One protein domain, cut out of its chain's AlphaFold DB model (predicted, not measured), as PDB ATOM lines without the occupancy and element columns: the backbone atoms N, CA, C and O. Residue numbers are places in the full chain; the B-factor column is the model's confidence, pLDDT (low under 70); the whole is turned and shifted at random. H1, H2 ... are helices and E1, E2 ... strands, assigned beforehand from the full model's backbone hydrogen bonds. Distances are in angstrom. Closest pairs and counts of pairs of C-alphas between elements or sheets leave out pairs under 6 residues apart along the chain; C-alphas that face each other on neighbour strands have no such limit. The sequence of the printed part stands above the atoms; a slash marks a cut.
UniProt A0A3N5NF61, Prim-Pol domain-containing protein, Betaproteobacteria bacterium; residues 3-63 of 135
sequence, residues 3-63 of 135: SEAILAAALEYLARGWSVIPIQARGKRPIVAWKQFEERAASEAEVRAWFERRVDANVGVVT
ATOM      1  N   SER A   3       7.404  25.626  -8.844       70.62
ATOM      2  CA  SER A   3       7.239  25.713  -7.387       70.62
ATOM      3  C   SER A   3       7.155  27.142  -6.840       70.62
ATOM      4  O   SER A   3       6.412  27.391  -5.898       70.62
ATOM      5  N   GLU A   4       7.881  28.092  -7.434       80.81
ATOM      6  CA  GLU A   4       7.944  29.475  -6.944       80.81
ATOM      7  C   GLU A   4       6.652  30.240  -7.249       80.81
ATOM      8  O   GLU A   4       6.108  30.915  -6.381       80.81
ATOM      9  N   ALA A   5       6.105  30.056  -8.454       88.00
ATOM     10  CA  ALA A   5       4.825  30.648  -8.840       88.00
ATOM     11  C   ALA A   5       3.657  30.075  -8.019       88.00
ATOM     12  O   ALA A   5       2.753  30.810  -7.627       88.00
ATOM     13  N   ILE A   6       3.687  28.772  -7.725       91.31
ATOM     14  CA  ILE A   6       2.662  28.105  -6.912       91.31
ATOM     15  C   ILE A   6       2.720  28.570  -5.456       91.31
ATOM     16  O   ILE A   6       1.677  28.874  -4.879       91.31
ATOM     17  N   LEU A   7       3.919  28.679  -4.872       93.19
ATOM     18  CA  LEU A   7       4.082  29.241  -3.532       93.19
ATOM     19  C   LEU A   7       3.596  30.694  -3.482       93.19
ATOM     20  O   LEU A   7       2.853  31.047  -2.569       93.19
ATOM     21  N   ALA A   8       3.962  31.520  -4.466       94.06
ATOM     22  CA  ALA A   8       3.502  32.904  -4.543       94.06
ATOM     23  C   ALA A   8       1.966  32.990  -4.578       94.06
ATOM     24  O   ALA A   8       1.383  33.724  -3.784       94.06
ATOM     25  N   ALA A   9       1.310  32.175  -5.411       94.12
ATOM     26  CA  ALA A   9      -0.150  32.111  -5.470       94.12
ATOM     27  C   ALA A   9      -0.775  31.650  -4.140       94.12
ATOM     28  O   ALA A   9      -1.757  32.232  -3.683       94.12
ATOM     29  N   ALA A  10      -0.200  30.637  -3.481       95.12
ATOM     30  CA  ALA A  10      -0.691  30.155  -2.189       95.12
ATOM     31  C   ALA A  10      -0.613  31.238  -1.096       95.12
ATOM     32  O   ALA A  10      -1.558  31.408  -0.325       95.12
ATOM     33  N   LEU A  11       0.489  31.991  -1.054       95.75
ATOM     34  CA  LEU A  11       0.668  33.112  -0.129       95.75
ATOM     35  C   LEU A  11      -0.281  34.274  -0.445       95.75
ATOM     36  O   LEU A  11      -0.833  34.885   0.466       95.75
ATOM     37  N   GLU A  12      -0.518  34.556  -1.725       96.25
ATOM     38  CA  GLU A  12      -1.467  35.582  -2.161       96.25
ATOM     39  C   GLU A  12      -2.911  35.226  -1.772       96.25
ATOM     40  O   GLU A  12      -3.671  36.087  -1.328       96.25
ATOM     41  N   TYR A  13      -3.295  33.953  -1.883       95.75
ATOM     42  CA  TYR A  13      -4.600  33.469  -1.427       95.75
ATOM     43  C   TYR A  13      -4.742  33.567   0.094       95.75
ATOM     44  O   TYR A  13      -5.752  34.092   0.566       95.75
ATOM     45  N   LEU A  14      -3.719  33.172   0.858       95.56
ATOM     46  CA  LEU A  14      -3.704  33.388   2.309       95.56
ATOM     47  C   LEU A  14      -3.868  34.868   2.670       95.56
ATOM     48  O   LEU A  14      -4.671  35.198   3.541       95.56
ATOM     49  N   ALA A  15      -3.159  35.768   1.983       95.50
ATOM     50  CA  ALA A  15      -3.242  37.210   2.225       95.50
ATOM     51  C   ALA A  15      -4.640  37.788   1.928       95.50
ATOM     52  O   ALA A  15      -5.040  38.785   2.527       95.50
ATOM     53  N   ARG A  16      -5.410  37.142   1.043       93.25
ATOM     54  CA  ARG A  16      -6.829  37.446   0.776       93.25
ATOM     55  C   ARG A  16      -7.791  36.853   1.812       93.25
ATOM     56  O   ARG A  16      -8.993  37.101   1.728       93.25
ATOM     57  N   GLY A  17      -7.284  36.088   2.775       94.31
ATOM     58  CA  GLY A  17      -8.074  35.397   3.791       94.31
ATOM     59  C   GLY A  17      -8.609  34.035   3.345       94.31
ATOM     60  O   GLY A  17      -9.511  33.509   3.990       94.31
ATOM     61  N   TRP A  18      -8.093  33.458   2.255       96.00
ATOM     62  CA  TRP A  18      -8.470  32.112   1.823       96.00
ATOM     63  C   TRP A  18      -7.577  31.066   2.481       96.00
ATOM     64  O   TRP A  18      -6.352  31.127   2.382       96.00
ATOM     65  N   SER A  19      -8.192  30.074   3.119       96.12
ATOM     66  CA  SER A  19      -7.501  28.900   3.641       96.12
ATOM     67  C   SER A  19      -7.039  28.020   2.483       96.12
ATOM     68  O   SER A  19      -7.838  27.628   1.631       96.12
ATOM     69  N   VAL A  20      -5.743  27.708   2.447       96.06
ATOM     70  CA  VAL A  20      -5.133  26.918   1.374       96.06
ATOM     71  C   VAL A  20      -4.494  25.644   1.896       96.06
ATOM     72  O   VAL A  20      -3.973  25.594   3.008       96.06
ATOM     73  N   ILE A  21      -4.488  24.621   1.047       95.56
ATOM     74  CA  ILE A  21      -3.850  23.330   1.300       95.56
ATOM     75  C   ILE A  21      -3.142  22.825   0.036       95.56
ATOM     76  O   ILE A  21      -3.576  23.118  -1.080       95.56
ATOM     77  N   PRO A  22      -2.062  22.038   0.161       94.94
ATOM     78  CA  PRO A  22      -1.414  21.416  -0.981       94.94
ATOM     79  C   PRO A  22      -2.249  20.228  -1.467       94.94
ATOM     80  O   PRO A  22      -2.589  19.327  -0.691       94.94
ATOM     81  N   ILE A  23      -2.526  20.190  -2.767       93.81
ATOM     82  CA  ILE A  23      -3.221  19.085  -3.438       93.81
ATOM     83  C   ILE A  23      -2.302  18.426  -4.470       93.81
ATOM     84  O   ILE A  23      -1.410  19.069  -5.026       93.81
ATOM     85  N   GLN A  24      -2.504  17.133  -4.721       90.69
ATOM     86  CA  GLN A  24      -1.736  16.374  -5.714       90.69
ATOM     87  C   GLN A  24      -1.806  17.049  -7.090       90.69
ATOM     88  O   GLN A  24      -2.906  17.353  -7.567       90.69
ATOM     89  N   ALA A  25      -0.666  17.238  -7.766       85.69
ATOM     90  CA  ALA A  25      -0.692  17.653  -9.165       85.69
ATOM     91  C   ALA A  25      -1.503  16.664 -10.001       85.69
ATOM     92  O   ALA A  25      -1.402  15.448  -9.836       85.69
ATOM     93  N   ARG A  26      -2.308  17.211 -10.920       82.00
ATOM     94  CA  ARG A  26      -3.184  16.441 -11.824       82.00
ATOM     95  C   ARG A  26      -4.161  15.504 -11.094       82.00
ATOM     96  O   ARG A  26      -4.742  14.617 -11.710       82.00
ATOM     97  N   GLY A  27      -4.357  15.718  -9.795       82.88
ATOM     98  CA  GLY A  27      -5.320  15.024  -8.960       82.88
ATOM     99  C   GLY A  27      -6.235  16.014  -8.245       82.88
ATOM    100  O   GLY A  27      -6.149  17.225  -8.426       82.88
ATOM    101  N   LYS A  28      -7.127  15.475  -7.413       80.19
ATOM    102  CA  LYS A  28      -8.061  16.253  -6.580       80.19
ATOM    103  C   LYS A  28      -7.960  15.866  -5.099       80.19
ATOM    104  O   LYS A  28      -8.943  15.916  -4.372       80.19
ATOM    105  N   ARG A  29      -6.791  15.379  -4.662       89.38
ATOM    106  CA  ARG A  29      -6.590  14.857  -3.301       89.38
ATOM    107  C   ARG A  29      -5.600  15.725  -2.526       89.38
ATOM    108  O   ARG A  29      -4.514  15.981  -3.050       89.38
ATOM    109  N   PRO A  30      -5.927  16.136  -1.291       91.56
ATOM    110  CA  PRO A  30      -4.974  16.784  -0.398       91.56
ATOM    111  C   PRO A  30      -3.769  15.888  -0.109       91.56
ATOM    112  O   PRO A  30      -3.911  14.677   0.056       91.56
ATOM    113  N   ILE A  31      -2.580  16.484  -0.030       91.50
ATOM    114  CA  ILE A  31      -1.332  15.770   0.305       91.50
ATOM    115  C   ILE A  31      -1.029  15.839   1.818       91.50
ATOM    116  O   ILE A  31       0.001  15.360   2.291       91.50
ATOM    117  N   VAL A  32      -1.907  16.478   2.589       90.88
ATOM    118  CA  VAL A  32      -1.826  16.613   4.048       90.88
ATOM    119  C   VAL A  32      -3.139  16.160   4.675       90.88
ATOM    120  O   VAL A  32      -4.181  16.158   4.017       90.88
ATOM    121  N   ALA A  33      -3.101  15.785   5.956       90.94
ATOM    122  CA  ALA A  33      -4.312  15.544   6.734       90.94
ATOM    123  C   ALA A  33      -5.085  16.864   6.864       90.94
ATOM    124  O   ALA A  33      -4.723  17.732   7.662       90.94
ATOM    125  N   TRP A  34      -6.099  17.028   6.014       89.31
ATOM    126  CA  TRP A  34      -6.655  18.344   5.729       89.31
ATOM    127  C   TRP A  34      -7.870  18.726   6.572       89.31
ATOM    128  O   TRP A  34      -8.156  19.907   6.665       89.31
ATOM    129  N   LYS A  35      -8.536  17.762   7.223       89.31
ATOM    130  CA  LYS A  35      -9.767  17.999   8.003       89.31
ATOM    131  C   LYS A  35      -9.635  19.114   9.040       89.31
ATOM    132  O   LYS A  35     -10.541  19.910   9.208       89.31
ATOM    133  N   GLN A  36      -8.482  19.213   9.704       92.38
ATOM    134  CA  GLN A  36      -8.227  20.308  10.648       92.38
ATOM    135  C   GLN A  36      -8.299  21.695   9.983       92.38
ATOM    136  O   GLN A  36      -8.619  22.674  10.644       92.38
ATOM    137  N   PHE A  37      -8.011  21.784   8.680       92.44
ATOM    138  CA  PHE A  37      -8.058  23.028   7.915       92.44
ATOM    139  C   PHE A  37      -9.465  23.391   7.422       92.44
ATOM    140  O   PHE A  37      -9.616  24.416   6.765       92.44
ATOM    141  N   GLU A  38     -10.483  22.587   7.749       89.69
ATOM    142  CA  GLU A  38     -11.893  22.994   7.664       89.69
ATOM    143  C   GLU A  38     -12.259  23.959   8.805       89.69
ATOM    144  O   GLU A  38     -13.109  24.830   8.635       89.69
ATOM    145  N   GLU A  39     -11.583  23.845   9.955       91.25
ATOM    146  CA  GLU A  39     -11.872  24.626  11.166       91.25
ATOM    147  C   GLU A  39     -10.895  25.794  11.382       91.25
ATOM    148  O   GLU A  39     -11.235  26.776  12.042       91.25
ATOM    149  N   ARG A  40      -9.677  25.715  10.826       94.25
ATOM    150  CA  ARG A  40      -8.663  26.780  10.911       94.25
ATOM    151  C   ARG A  40      -7.941  26.990   9.586       94.25
ATOM    152  O   ARG A  40      -7.684  26.044   8.853       94.25
ATOM    153  N   ALA A  41      -7.511  28.216   9.309       94.81
ATOM    154  CA  ALA A  41      -6.602  28.456   8.195       94.81
ATOM    155  C   ALA A  41      -5.201  27.888   8.493       94.81
ATOM    156  O   ALA A  41      -4.755  27.845   9.647       94.81
ATOM    157  N   ALA A  42      -4.500  27.457   7.445       94.62
ATOM    158  CA  ALA A  42      -3.076  27.164   7.532       94.62
ATOM    159  C   ALA A  42      -2.285  28.452   7.810       94.62
ATOM    160  O   ALA A  42      -2.591  29.514   7.266       94.62
ATOM    161  N   SER A  43      -1.252  28.361   8.642       95.44
ATOM    162  CA  SER A  43      -0.310  29.462   8.844       95.44
ATOM    163  C   SER A  43       0.599  29.645   7.625       95.44
ATOM    164  O   SER A  43       0.863  28.703   6.874       95.44
ATOM    165  N   GLU A  44       1.153  30.848   7.454       95.69
ATOM    166  CA  GLU A  44       2.139  31.115   6.400       95.69
ATOM    167  C   GLU A  44       3.337  30.151   6.476       95.69
ATOM    168  O   GLU A  44       3.805  29.657   5.452       95.69
ATOM    169  N   ALA A  45       3.801  29.834   7.689       95.31
ATOM    170  CA  ALA A  45       4.900  28.897   7.904       95.31
ATOM    171  C   ALA A  45       4.555  27.472   7.434       95.31
ATOM    172  O   ALA A  45       5.388  26.824   6.799       95.31
ATOM    173  N   GLU A  46       3.331  26.995   7.697       94.94
ATOM    174  CA  GLU A  46       2.836  25.711   7.177       94.94
ATOM    175  C   GLU A  46       2.809  25.719   5.641       94.94
ATOM    176  O   GLU A  46       3.333  24.797   5.014       94.94
ATOM    177  N   VAL A  47       2.281  26.784   5.029       94.56
ATOM    178  CA  VAL A  47       2.196  26.918   3.566       94.56
ATOM    179  C   VAL A  47       3.575  26.943   2.911       94.56
ATOM    180  O   VAL A  47       3.814  26.181   1.970       94.56
ATOM    181  N   ARG A  48       4.516  27.733   3.436       93.75
ATOM    182  CA  ARG A  48       5.909  27.735   2.959       93.75
ATOM    183  C   ARG A  48       6.529  26.349   3.058       93.75
ATOM    184  O   ARG A  48       7.028  25.829   2.062       93.75
ATOM    185  N   ALA A  49       6.405  25.700   4.216       92.56
ATOM    186  CA  ALA A  49       6.950  24.363   4.429       92.56
ATOM    187  C   ALA A  49       6.398  23.324   3.434       92.56
ATOM    188  O   ALA A  49       7.131  22.415   3.034       92.56
ATOM    189  N   TRP A  50       5.133  23.446   3.020       92.25
ATOM    190  CA  TRP A  50       4.529  22.555   2.030       92.25
ATOM    191  C   TRP A  50       5.066  22.780   0.619       92.25
ATOM    192  O   TRP A  50       5.471  21.812  -0.025       92.25
ATOM    193  N   PHE A  51       5.073  24.022   0.136       91.25
ATOM    194  CA  PHE A  51       5.354  24.316  -1.275       91.25
ATOM    195  C   PHE A  51       6.846  24.519  -1.583       91.25
ATOM    196  O   PHE A  51       7.264  24.266  -2.710       91.25
ATOM    197  N   GLU A  52       7.682  24.865  -0.599       88.12
ATOM    198  CA  GLU A  52       9.145  24.898  -0.780       88.12
ATOM    199  C   GLU A  52       9.731  23.489  -0.941       88.12
ATOM    200  O   GLU A  52      10.692  23.284  -1.681       88.12
ATOM    201  N   ARG A  53       9.141  22.492  -0.268       78.25
ATOM    202  CA  ARG A  53       9.615  21.099  -0.297       78.25
ATOM    203  C   ARG A  53       8.993  20.264  -1.413       78.25
ATOM    204  O   ARG A  53       9.522  19.196  -1.719       78.25
ATOM    205  N   ARG A  54       7.862  20.693  -1.987       73.94
ATOM    206  CA  ARG A  54       7.073  19.901  -2.948       73.94
ATOM    207  C   ARG A  54       6.842  20.663  -4.240       73.94
ATOM    208  O   ARG A  54       5.885  21.415  -4.384       73.94
ATOM    209  N   VAL A  55       7.737  20.416  -5.189       69.50
ATOM    210  CA  VAL A  55       7.763  21.091  -6.493       69.50
ATOM    211  C   VAL A  55       6.605  20.712  -7.423       69.50
ATOM    212  O   VAL A  55       6.412  21.368  -8.442       69.50
ATOM    213  N   ASP A  56       5.841  19.676  -7.081       82.19
ATOM    214  CA  ASP A  56       4.760  19.089  -7.874       82.19
ATOM    215  C   ASP A  56       3.385  19.167  -7.184       82.19
ATOM    216  O   ASP A  56       2.463  18.446  -7.554       82.19
ATOM    217  N   ALA A  57       3.212  20.021  -6.174       90.75
ATOM    218  CA  ALA A  57       1.900  20.261  -5.576       90.75
ATOM    219  C   ALA A  57       1.148  21.387  -6.305       90.75
ATOM    220  O   ALA A  57       1.747  22.361  -6.753       90.75
ATOM    221  N   ASN A  58      -0.178  21.279  -6.366       92.38
ATOM    222  CA  ASN A  58      -1.078  22.379  -6.717       92.38
ATOM    223  C   ASN A  58      -1.665  23.006  -5.439       92.38
ATOM    224  O   ASN A  58      -1.592  22.419  -4.356       92.38
ATOM    225  N   VAL A  59      -2.287  24.180  -5.568       93.69
ATOM    226  CA  VAL A  59      -2.999  24.845  -4.465       93.69
ATOM    227  C   VAL A  59      -4.476  24.462  -4.496       93.69
ATOM    228  O   VAL A  59      -5.147  24.656  -5.509       93.69
ATOM    229  N   GLY A  60      -4.983  23.929  -3.389       94.19
ATOM    230  CA  GLY A  60      -6.411  23.836  -3.106       94.19
ATOM    231  C   GLY A  60      -6.830  24.959  -2.165       94.19
ATOM    232  O   GLY A  60      -6.061  25.332  -1.281       94.19
ATOM    233  N   VAL A  61      -8.042  25.476  -2.345       95.62
ATOM    234  CA  VAL A  61      -8.674  26.420  -1.416       95.62
ATOM    235  C   VAL A  61      -9.771  25.670  -0.675       95.62
ATOM    236  O   VAL A  61     -10.627  25.074  -1.325       95.62
ATOM    237  N   VAL A  62      -9.741  25.700   0.655       96.44
ATOM    238  CA  VAL A  62     -10.834  25.172   1.482       96.44
ATOM    239  C   VAL A  62     -11.973  26.180   1.424       96.44
ATOM    240  O   VAL A  62     -11.790  27.334   1.812       96.44
ATOM    241  N   THR A  63     -13.120  25.792   0.884       96.69
ATOM    242  CA  THR A  63     -14.263  26.694   0.684       96.69
ATOM    243  C   THR A  63     -15.110  26.823   1.957       96.69
ATOM    244  O   THR A  63     -14.767  26.296   3.013       96.69
TER     245      THR A  63
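This is residues 3 to 63 of the 135 residues of the protein "Prim-Pol domain-containing protein" of Betaproteobacteria bacterium (UniProt A0A3N5NF61). A small ribbon of two antiparallel strands, E1 and E2, is covered by two helices, H1 and H3, which lie side by side and run opposite ways. H2, one short turn, sits off at one end near E1. The printed part has 61 residues in the order H1, E1, H2, H3, E2; the class is mixed, helices and strands. It is compact, with a radius of gyration of the C-alphas of 10.2 A and spans of 26 by 22 by 17 A.

E1 is residues 20 to 24, 13.2 A long, and E2 residues 57 to 61, 12.9 A, ending at C-alpha 61 (-8.674, 26.420, -1.416). H1, residues 3 to 15, begins at C-alpha 3 (7.239, 25.713, -7.387) and is 18.3 A long. H3 is residues 44 to 53, 14.2 A; H2 is residues 35 to 38, 5.4 A.

E1 and E2 are antiparallel at 138 degrees, with N 21 and O 60 within hydrogen-bond range at 2.9 A. The closest C-alphas of H1 and E2 are those of Ala 10 and Val 59, 6.2 A; of H3 and E1, Pro 22 and Trp 50, 6.8 A. H1 and H3 touch, closest at the C-alphas of Leu 7 and Phe 51, 5.6 A, at a shallow tilt of 14 degrees, opposite ways. H2 is apart from H1, H3 and E2. Every O i to N i+4 pair is within hydrogen-bond range in H1, and 5 of 6 in H3; H2 is too short for such a pair.

The C-alphas of Glu 4 and Glu 39, the two farthest apart, are 27.3 A apart. The printed part has no cut and no long link. Only residue 55 has pLDDT under 70.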